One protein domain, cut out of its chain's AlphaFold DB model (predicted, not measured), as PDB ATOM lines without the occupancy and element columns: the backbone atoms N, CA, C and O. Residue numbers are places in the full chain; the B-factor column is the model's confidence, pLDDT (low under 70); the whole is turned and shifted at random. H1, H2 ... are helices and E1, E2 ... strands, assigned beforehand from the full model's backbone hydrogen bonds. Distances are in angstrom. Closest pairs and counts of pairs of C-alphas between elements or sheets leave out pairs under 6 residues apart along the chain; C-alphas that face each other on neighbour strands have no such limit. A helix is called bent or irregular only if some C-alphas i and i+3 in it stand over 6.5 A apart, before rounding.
ATOM      1  N   SER A  12     214.528 146.068 189.368       95.38
ATOM      2  CA  SER A  12     215.049 146.004 190.723       95.38
ATOM      3  C   SER A  12     213.937 146.071 191.770       95.38
ATOM      4  O   SER A  12     212.844 146.579 191.524       95.38
ATOM      5  N   VAL A  13     214.221 145.533 192.956       95.44
ATOM      6  CA  VAL A  13     213.337 145.557 194.125       95.44
ATOM      7  C   VAL A  13     214.160 145.970 195.335       95.44
ATOM      8  O   VAL A  13     215.215 145.394 195.597       95.44
ATOM      9  N   VAL A  14     213.661 146.946 196.089       94.00
ATOM     10  CA  VAL A  14     214.259 147.364 197.359       94.00
ATOM     11  C   VAL A  14     213.404 146.857 198.506       94.00
ATOM     12  O   VAL A  14     212.177 146.957 198.486       94.00
ATOM     13  N   LEU A  15     214.073 146.321 199.515       91.38
ATOM     14  CA  LEU A  15     213.478 145.848 200.747       91.38
ATOM     15  C   LEU A  15     214.243 146.454 201.915       91.38
ATOM     16  O   LEU A  15     215.468 146.568 201.890       91.38
ATOM     17  N   ASP A  16     213.516 146.750 202.980       93.06
ATOM     18  CA  ASP A  16     214.084 147.213 204.237       93.06
ATOM     19  C   ASP A  16     213.869 146.139 205.308       93.06
ATOM     20  O   ASP A  16     212.859 146.170 206.016       93.06
ATOM     21  N   PRO A  17     214.797 145.175 205.460       92.88
ATOM     22  CA  PRO A  17     214.734 144.190 206.537       92.88
ATOM     23  C   PRO A  17     214.574 144.808 207.934       92.88
ATOM     24  O   PRO A  17     213.967 144.223 208.826       92.88
ATOM     25  N   HIS A  18     215.064 146.031 208.123       92.38
ATOM     26  CA  HIS A  18     214.896 146.745 209.382       92.38
ATOM     27  C   HIS A  18     213.467 147.259 209.656       92.38
ATOM     28  O   HIS A  18     213.216 147.850 210.702       92.38
ATOM     29  N   LYS A  19     212.532 147.070 208.716       92.88
ATOM     30  CA  LYS A  19     211.101 147.361 208.877       92.88
ATOM     31  C   LYS A  19     210.348 146.074 209.219       92.88
ATOM     32  O   LYS A  19     210.459 145.562 210.326       92.88
ATOM     33  N   SER A  20     209.615 145.512 208.259       90.00
ATOM     34  CA  SER A  20     208.713 144.367 208.462       90.00
ATOM     35  C   SER A  20     209.411 143.019 208.652       90.00
ATOM     36  O   SER A  20     208.734 142.002 208.760       90.00
ATOM     37  N   PHE A  21     210.746 142.999 208.679       92.38
ATOM     38  CA  PHE A  21     211.533 141.824 209.050       92.38
ATOM     39  C   PHE A  21     212.191 141.974 210.430       92.38
ATOM     40  O   PHE A  21     212.948 141.106 210.853       92.38
ATOM     41  N   PHE A  22     211.856 143.052 211.154       93.31
ATOM     42  CA  PHE A  22     212.192 143.282 212.562       93.31
ATOM     43  C   PHE A  22     213.696 143.231 212.872       93.31
ATOM     44  O   PHE A  22     214.098 142.969 214.004       93.31
ATOM     45  N   LEU A  23     214.538 143.491 211.868       91.94
ATOM     46  CA  LEU A  23     215.983 143.572 212.051       91.94
ATOM     47  C   LEU A  23     216.412 144.978 212.508       91.94
ATOM     48  O   LEU A  23     215.676 145.951 212.340       91.94
ATOM     49  N   PRO A  24     217.618 145.137 213.073       89.19
ATOM     50  CA  PRO A  24     218.137 146.453 213.423       89.19
ATOM     51  C   PRO A  24     218.314 147.381 212.210       89.19
ATOM     52  O   PRO A  24     218.622 146.938 211.096       89.19
ATOM     53  N   TYR A  25     218.179 148.689 212.462       89.56
ATOM     54  CA  TYR A  25     218.429 149.760 211.491       89.56
ATOM     55  C   TYR A  25     219.800 149.651 210.816       89.56
ATOM     56  O   TYR A  25     220.763 149.117 211.364       89.56
ATOM     57  N   GLY A  26     219.884 150.212 209.608       86.12
ATOM     58  CA  GLY A  26     221.092 150.159 208.783       86.12
ATOM     59  C   GLY A  26     221.180 148.914 207.900       86.12
ATOM     60  O   GLY A  26     222.218 148.700 207.277       86.12
ATOM     61  N   THR A  27     220.100 148.126 207.820       87.81
ATOM     62  CA  THR A  27     219.984 146.937 206.966       87.81
ATOM     63  C   THR A  27     218.974 147.191 205.850       87.81
ATOM     64  O   THR A  27     217.766 147.151 206.086       87.81
ATOM     65  N   GLY A  28     219.467 147.460 204.643       89.56
ATOM     66  CA  GLY A  28     218.680 147.523 203.409       89.56
ATOM     67  C   GLY A  28     219.082 146.390 202.465       89.56
ATOM     68  O   GLY A  28     220.188 145.854 202.567       89.56
ATOM     69  N   CYS A  29     218.189 146.013 201.559       91.38
ATOM     70  CA  CYS A  29     218.427 144.984 200.557       91.38
ATOM     71  C   CYS A  29     217.967 145.488 199.190       91.38
ATOM     72  O   CYS A  29     216.847 145.971 199.042       91.38
ATOM     73  N   LEU A  30     218.847 145.366 198.201       92.38
ATOM     74  CA  LEU A  30     218.559 145.640 196.802       92.38
ATOM     75  C   LEU A  30     218.698 144.328 196.033       92.38
ATOM     76  O   LEU A  30     219.752 143.698 196.049       92.38
ATOM     77  N   LEU A  31     217.628 143.942 195.352       92.44
ATOM     78  CA  LEU A  31     217.615 142.861 194.381       92.44
ATOM     79  C   LEU A  31     217.601 143.496 192.993       92.44
ATOM     80  O   LEU A  31     216.809 144.400 192.742       92.44
ATOM     81  N   VAL A  32     218.462 143.032 192.095       92.62
ATOM     82  CA  VAL A  32     218.509 143.489 190.700       92.62
ATOM     83  C   VAL A  32     218.397 142.299 189.767       92.62
ATOM     84  O   VAL A  32     218.973 141.244 190.031       92.62
ATOM     85  N   ARG A  33     217.667 142.472 188.663       92.44
ATOM     86  CA  ARG A  33     217.554 141.457 187.612       92.44
ATOM     87  C   ARG A  33     218.876 141.276 186.875       92.44
ATOM     88  O   ARG A  33     219.319 140.150 186.680       92.44
ATOM     89  N   ASP A  34     219.504 142.388 186.494       90.12
ATOM     90  CA  ASP A  34     220.817 142.403 185.853       90.12
ATOM     91  C   ASP A  34     221.823 143.203 186.689       90.12
ATOM     92  O   ASP A  34     221.794 144.433 186.753       90.12
ATOM     93  N   LYS A  35     222.760 142.488 187.312       86.19
ATOM     94  CA  LYS A  35     223.865 143.076 188.082       86.19
ATOM     95  C   LYS A  35     224.831 143.906 187.233       86.19
ATOM     96  O   LYS A  35     225.525 144.752 187.786       86.19
ATOM     97  N   ARG A  36     224.901 143.690 185.908       87.06
ATOM     98  CA  ARG A  36     225.780 144.472 185.017       87.06
ATOM     99  C   ARG A  36     225.432 145.955 185.072       87.06
ATOM    100  O   ARG A  36     226.327 146.785 184.951       87.06
ATOM    101  N   SER A  37     224.167 146.280 185.327       89.69
ATOM    102  CA  SER A  37     223.711 147.650 185.557       89.69
ATOM    103  C   SER A  37     224.366 148.284 186.787       89.69
ATOM    104  O   SER A  37     224.764 149.444 186.723       89.69
ATOM    105  N   LEU A  38     224.540 147.528 187.880       90.44
ATOM    106  CA  LEU A  38     225.236 148.018 189.075       90.44
ATOM    107  C   LEU A  38     226.730 148.199 188.815       90.44
ATOM    108  O   LEU A  38     227.262 149.258 189.136       90.44
ATOM    109  N   LEU A  39     227.367 147.220 188.168       86.69
ATOM    110  CA  LEU A  39     228.781 147.297 187.791       86.69
ATOM    111  C   LEU A  39     229.057 148.510 186.897       86.69
ATOM    112  O   LEU A  39     229.964 149.283 187.167       86.69
ATOM    113  N   LYS A  40     228.247 148.721 185.852       88.12
ATOM    114  CA  LYS A  40     228.404 149.866 184.942       88.12
ATOM    115  C   LYS A  40     228.295 151.208 185.672       88.12
ATOM    116  O   LYS A  40     228.936 152.166 185.258       88.12
ATOM    117  N   ALA A  41     227.463 151.281 186.709       90.44
ATOM    118  CA  ALA A  41     227.209 152.514 187.444       90.44
ATOM    119  C   ALA A  41     228.228 152.790 188.560       90.44
ATOM    120  O   ALA A  41     228.498 153.955 188.832       90.44
ATOM    121  N   ASN A  42     228.762 151.752 189.216       89.19
ATOM    122  CA  ASN A  42     229.548 151.910 190.446       89.19
ATOM    123  C   ASN A  42     231.006 151.459 190.326       89.19
ATOM    124  O   ASN A  42     231.804 151.846 191.174       89.19
ATOM    125  N   ASP A  61     233.882 141.034 193.768       76.12
ATOM    126  CA  ASP A  61     233.994 142.275 194.505       76.12
ATOM    127  C   ASP A  61     232.630 142.955 194.605       76.12
ATOM    128  O   ASP A  61     232.037 143.427 193.634       76.12
ATOM    129  N   LEU A  62     232.113 142.981 195.825       79.88
ATOM    130  CA  LEU A  62     230.837 143.606 196.126       79.88
ATOM    131  C   LEU A  62     230.947 145.133 196.263       79.88
ATOM    132  O   LEU A  62     229.906 145.778 196.403       79.88
ATOM    133  N   SER A  63     232.160 145.700 196.258       83.69
ATOM    134  CA  SER A  63     232.376 147.150 196.232       83.69
ATOM    135  C   SER A  63     232.016 147.761 194.877       83.69
ATOM    136  O   SER A  63     231.407 148.820 194.841       83.69
ATOM    137  N   ASP A  64     232.215 147.032 193.774       85.81
ATOM    138  CA  ASP A  64     231.791 147.456 192.428       85.81
ATOM    139  C   ASP A  64     230.261 147.415 192.223       85.81
ATOM    140  O   ASP A  64     229.745 147.815 191.178       85.81
ATOM    141  N   MET A  65     229.509 146.896 193.197       85.88
ATOM    142  CA  MET A  65     228.053 146.723 193.121       85.88
ATOM    143  C   MET A  65     227.276 147.834 193.838       85.88
ATOM    144  O   MET A  65     226.045 147.790 193.890       85.88
ATOM    145  N   GLY A  66     227.964 148.820 194.414       88.38
ATOM    146  CA  GLY A  66     227.328 149.926 195.115       88.38
ATOM    147  C   GLY A  66     228.303 151.055 195.439       88.38
ATOM    148  O   GLY A  66     229.476 150.977 195.107       88.38
ATOM    149  N   PRO A  67     227.835 152.112 196.114       89.06
ATOM    150  CA  PRO A  67     228.651 153.300 196.360       89.06
ATOM    151  C   PRO A  67     229.684 153.128 197.489       89.06
ATOM    152  O   PRO A  67     230.493 154.021 197.724       89.06
ATOM    153  N   GLU A  68     229.632 152.028 198.243       88.69
ATOM    154  CA  GLU A  68     230.507 151.798 199.393       88.69
ATOM    155  C   GLU A  68     231.684 150.891 199.022       88.69
ATOM    156  O   GLU A  68     231.483 149.719 198.703       88.69
ATOM    157  N   LEU A  69     232.907 151.403 199.182       84.88
ATOM    158  CA  LEU A  69     234.124 150.591 199.134       84.88
ATOM    159  C   LEU A  69     234.255 149.753 200.420       84.88
ATOM    160  O   LEU A  69     234.031 148.543 200.432       84.88
ATOM    161  N   SER A  70     234.530 150.423 201.542       87.12
ATOM    162  CA  SER A  70     234.521 149.816 202.876       87.12
ATOM    163  C   SER A  70     233.104 149.798 203.438       87.12
ATOM    164  O   SER A  70     232.452 150.837 203.532       87.12
ATOM    165  N   ARG A  71     232.634 148.628 203.875       87.06
ATOM    166  CA  ARG A  71     231.258 148.456 204.363       87.06
ATOM    167  C   ARG A  71     231.157 147.477 205.520       87.06
ATOM    168  O   ARG A  71     231.960 146.559 205.666       87.06
ATOM    169  N   ARG A  72     230.115 147.648 206.335       88.62
ATOM    170  CA  ARG A  72     229.797 146.723 207.432       88.62
ATOM    171  C   ARG A  72     229.296 145.387 206.887       88.62
ATOM    172  O   ARG A  72     228.654 145.339 205.838       88.62
ATOM    173  N   PHE A  73     229.476 144.314 207.655       89.44
ATOM    174  CA  PHE A  73     228.968 142.986 207.305       89.44
ATOM    175  C   PHE A  73     227.448 142.851 207.554       89.44
ATOM    176  O   PHE A  73     226.989 142.009 208.321       89.44
ATOM    177  N   ARG A  74     226.641 143.689 206.887       88.69
ATOM    178  CA  ARG A  74     225.172 143.734 207.045       88.69
ATOM    179  C   ARG A  74     224.494 142.408 206.689       88.69
ATOM    180  O   ARG A  74     223.482 142.063 207.288       88.69
ATOM    181  N   GLY A  75     225.076 141.649 205.757       89.25
ATOM    182  CA  GLY A  75     224.566 140.337 205.350       89.25
ATOM    183  C   GLY A  75     224.475 139.338 206.508       89.25
ATOM    184  O   GLY A  75     223.500 138.594 206.584       89.25
ATOM    185  N   LEU A  76     225.418 139.378 207.457       91.31
ATOM    186  CA  LEU A  76     225.387 138.519 208.642       91.31
ATOM    187  C   LEU A  76     224.161 138.806 209.520       91.31
ATOM    188  O   LEU A  76     223.529 137.873 210.011       91.31
ATOM    189  N   GLY A  77     223.791 140.084 209.656       91.06
ATOM    190  CA  GLY A  77     222.620 140.518 210.422       91.06
ATOM    191  C   GLY A  77     221.289 140.021 209.851       91.06
ATOM    192  O   GLY A  77     220.320 139.928 210.592       91.06
ATOM    193  N   VAL A  78     221.251 139.657 208.565       92.12
ATOM    194  CA  VAL A  78     220.087 139.027 207.920       92.12
ATOM    195  C   VAL A  78     220.190 137.504 207.971       92.12
ATOM    196  O   VAL A  78     219.233 136.825 208.333       92.12
ATOM    197  N   TRP A  79     221.352 136.952 207.616       94.06
ATOM    198  CA  TRP A  79     221.555 135.510 207.489       94.06
ATOM    199  C   TRP A  79     221.437 134.774 208.826       94.06
ATOM    200  O   TRP A  79     220.767 133.744 208.897       94.06
ATOM    201  N   LEU A  80     222.051 135.303 209.889       95.50
ATOM    202  CA  LEU A  80     222.108 134.618 211.177       95.50
ATOM    203  C   LEU A  80     220.714 134.451 211.814       95.50
ATOM    204  O   LEU A  80     220.377 133.316 212.153       95.50
ATOM    205  N   PRO A  81     219.851 135.487 211.910       93.62
ATOM    206  CA  PRO A  81     218.494 135.307 212.431       93.62
ATOM    207  C   PRO A  81     217.657 134.303 211.627       93.62
ATOM    208  O   PRO A  81     216.946 133.498 212.222       93.62
ATOM    209  N   ILE A  82     217.783 134.285 210.293       94.56
ATOM    210  CA  ILE A  82     217.091 133.300 209.443       94.56
ATOM    211  C   ILE A  82     217.551 131.879 209.775       94.56
ATOM    212  O   ILE A  82     216.730 130.969 209.855       94.56
ATOM    213  N   LYS A  83     218.859 131.673 209.967       96.88
ATOM    214  CA  LYS A  83     219.406 130.356 210.310       96.88
ATOM    215  C   LYS A  83     219.038 129.903 211.717       96.88
ATOM    216  O   LYS A  83     218.821 128.713 211.907       96.88
ATOM    217  N   MET A  84     218.957 130.824 212.674       97.06
ATOM    218  CA  MET A  84     218.630 130.502 214.064       97.06
ATOM    219  C   MET A  84     217.140 130.236 214.283       97.06
ATOM    220  O   MET A  84     216.790 129.298 214.991       97.06
ATOM    221  N   TYR A  85     216.267 131.058 213.696       95.00
ATOM    222  CA  TYR A  85     214.834 131.055 214.013       95.00
ATOM    223  C   TYR A  85     213.951 130.515 212.882       95.00
ATOM    224  O   TYR A  85     212.768 130.248 213.094       95.00
ATOM    225  N   GLY A  86     214.503 130.355 211.676       95.81
ATOM    226  CA  GLY A  86     213.723 130.068 210.479       95.81
ATOM    227  C   GLY A  86     212.872 131.261 210.033       95.81
ATOM    228  O   GLY A  86     212.782 132.293 210.697       95.81
TER     229      GLY A  86
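This is residues 12 to 42 and 61 to 86 of the 255 residues of the protein "Putative decarboxylase" of Reticulomyxa filosa (UniProt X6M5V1). A short two-stranded hairpin, E1 and E2, makes one side of a loose, open frame, with a small helix, H1, beyond one end of the strands and a longer helix, H2, toward the other end of the long axis. A wide loop of residues 16 to 28 joins the two strands at the end away from H1, and residues 61 to 73 make another side of the frame, leading to H2. The 57 printed residues include two named strands and two named helices, in the order E1, E2, H1, H2; the sheet has the order E1 - E2 and is antiparallel. The class is mixed, helices and strands, with 28 residues, under half of those printed, in named elements. The whole is only just loose, close to compact, with a radius of gyration of the C-alphas of 12.7 A, and elongated, spanning 37 by 23 by 19 A.

E1, residues 12 to 15, and E2, residues 29 to 32, are antiparallel neighbours and form a hairpin, with 167 degrees between their N-to-C directions. Among the C-alphas that face each other are those of Ser 12 and Val 32, 4.3 A apart, and those of Leu 15 and Cys 29, 5.0 A apart. Within hydrogen-bond range across the pair are N 13 and O 31, at 2.8 A, and N 29 and O 15, also at 2.8 A. H1, residues 36 to 42, follows E2 after a tight link of 3 residues. E1 and H1 are apart. H2, residues 74 to 86, is apart from E1, from E2 and from H1. In H1 every O i to N i+4 pair is within hydrogen-bond range; in H2, 6 of 9 are.

E1 begins at C-alpha 12, at (215.049, 146.004, 190.723), and measures 10.1 A from first to last C-alpha. E2 measures 10.0 A, from Cys 29 to Val 32. H1 runs from Arg 36 to Asn 42, 9.9 A, and begins at C-alpha 36, at (225.780, 144.472, 185.017). H2 runs from Arg 74 to Gly 86, 18.2 A, and ends at C-alpha 86, at (213.723, 130.068, 210.479). H2 is neither bent nor irregular, but only just: C-alphas 78 and 81 are 6.1 A apart.

The two C-alphas farthest apart are those of Lys 40 and Tyr 85, at 37.2 A. The link from E1 to E2, 13 residues, is long. Residues 43 to 60 are not printed, and C-alphas 42 and 61 are 11.4 A apart across the cut, which lies in the link from H1 to H2. The mean pLDDT of the printed part is 90.3, and no printed residue is under 70.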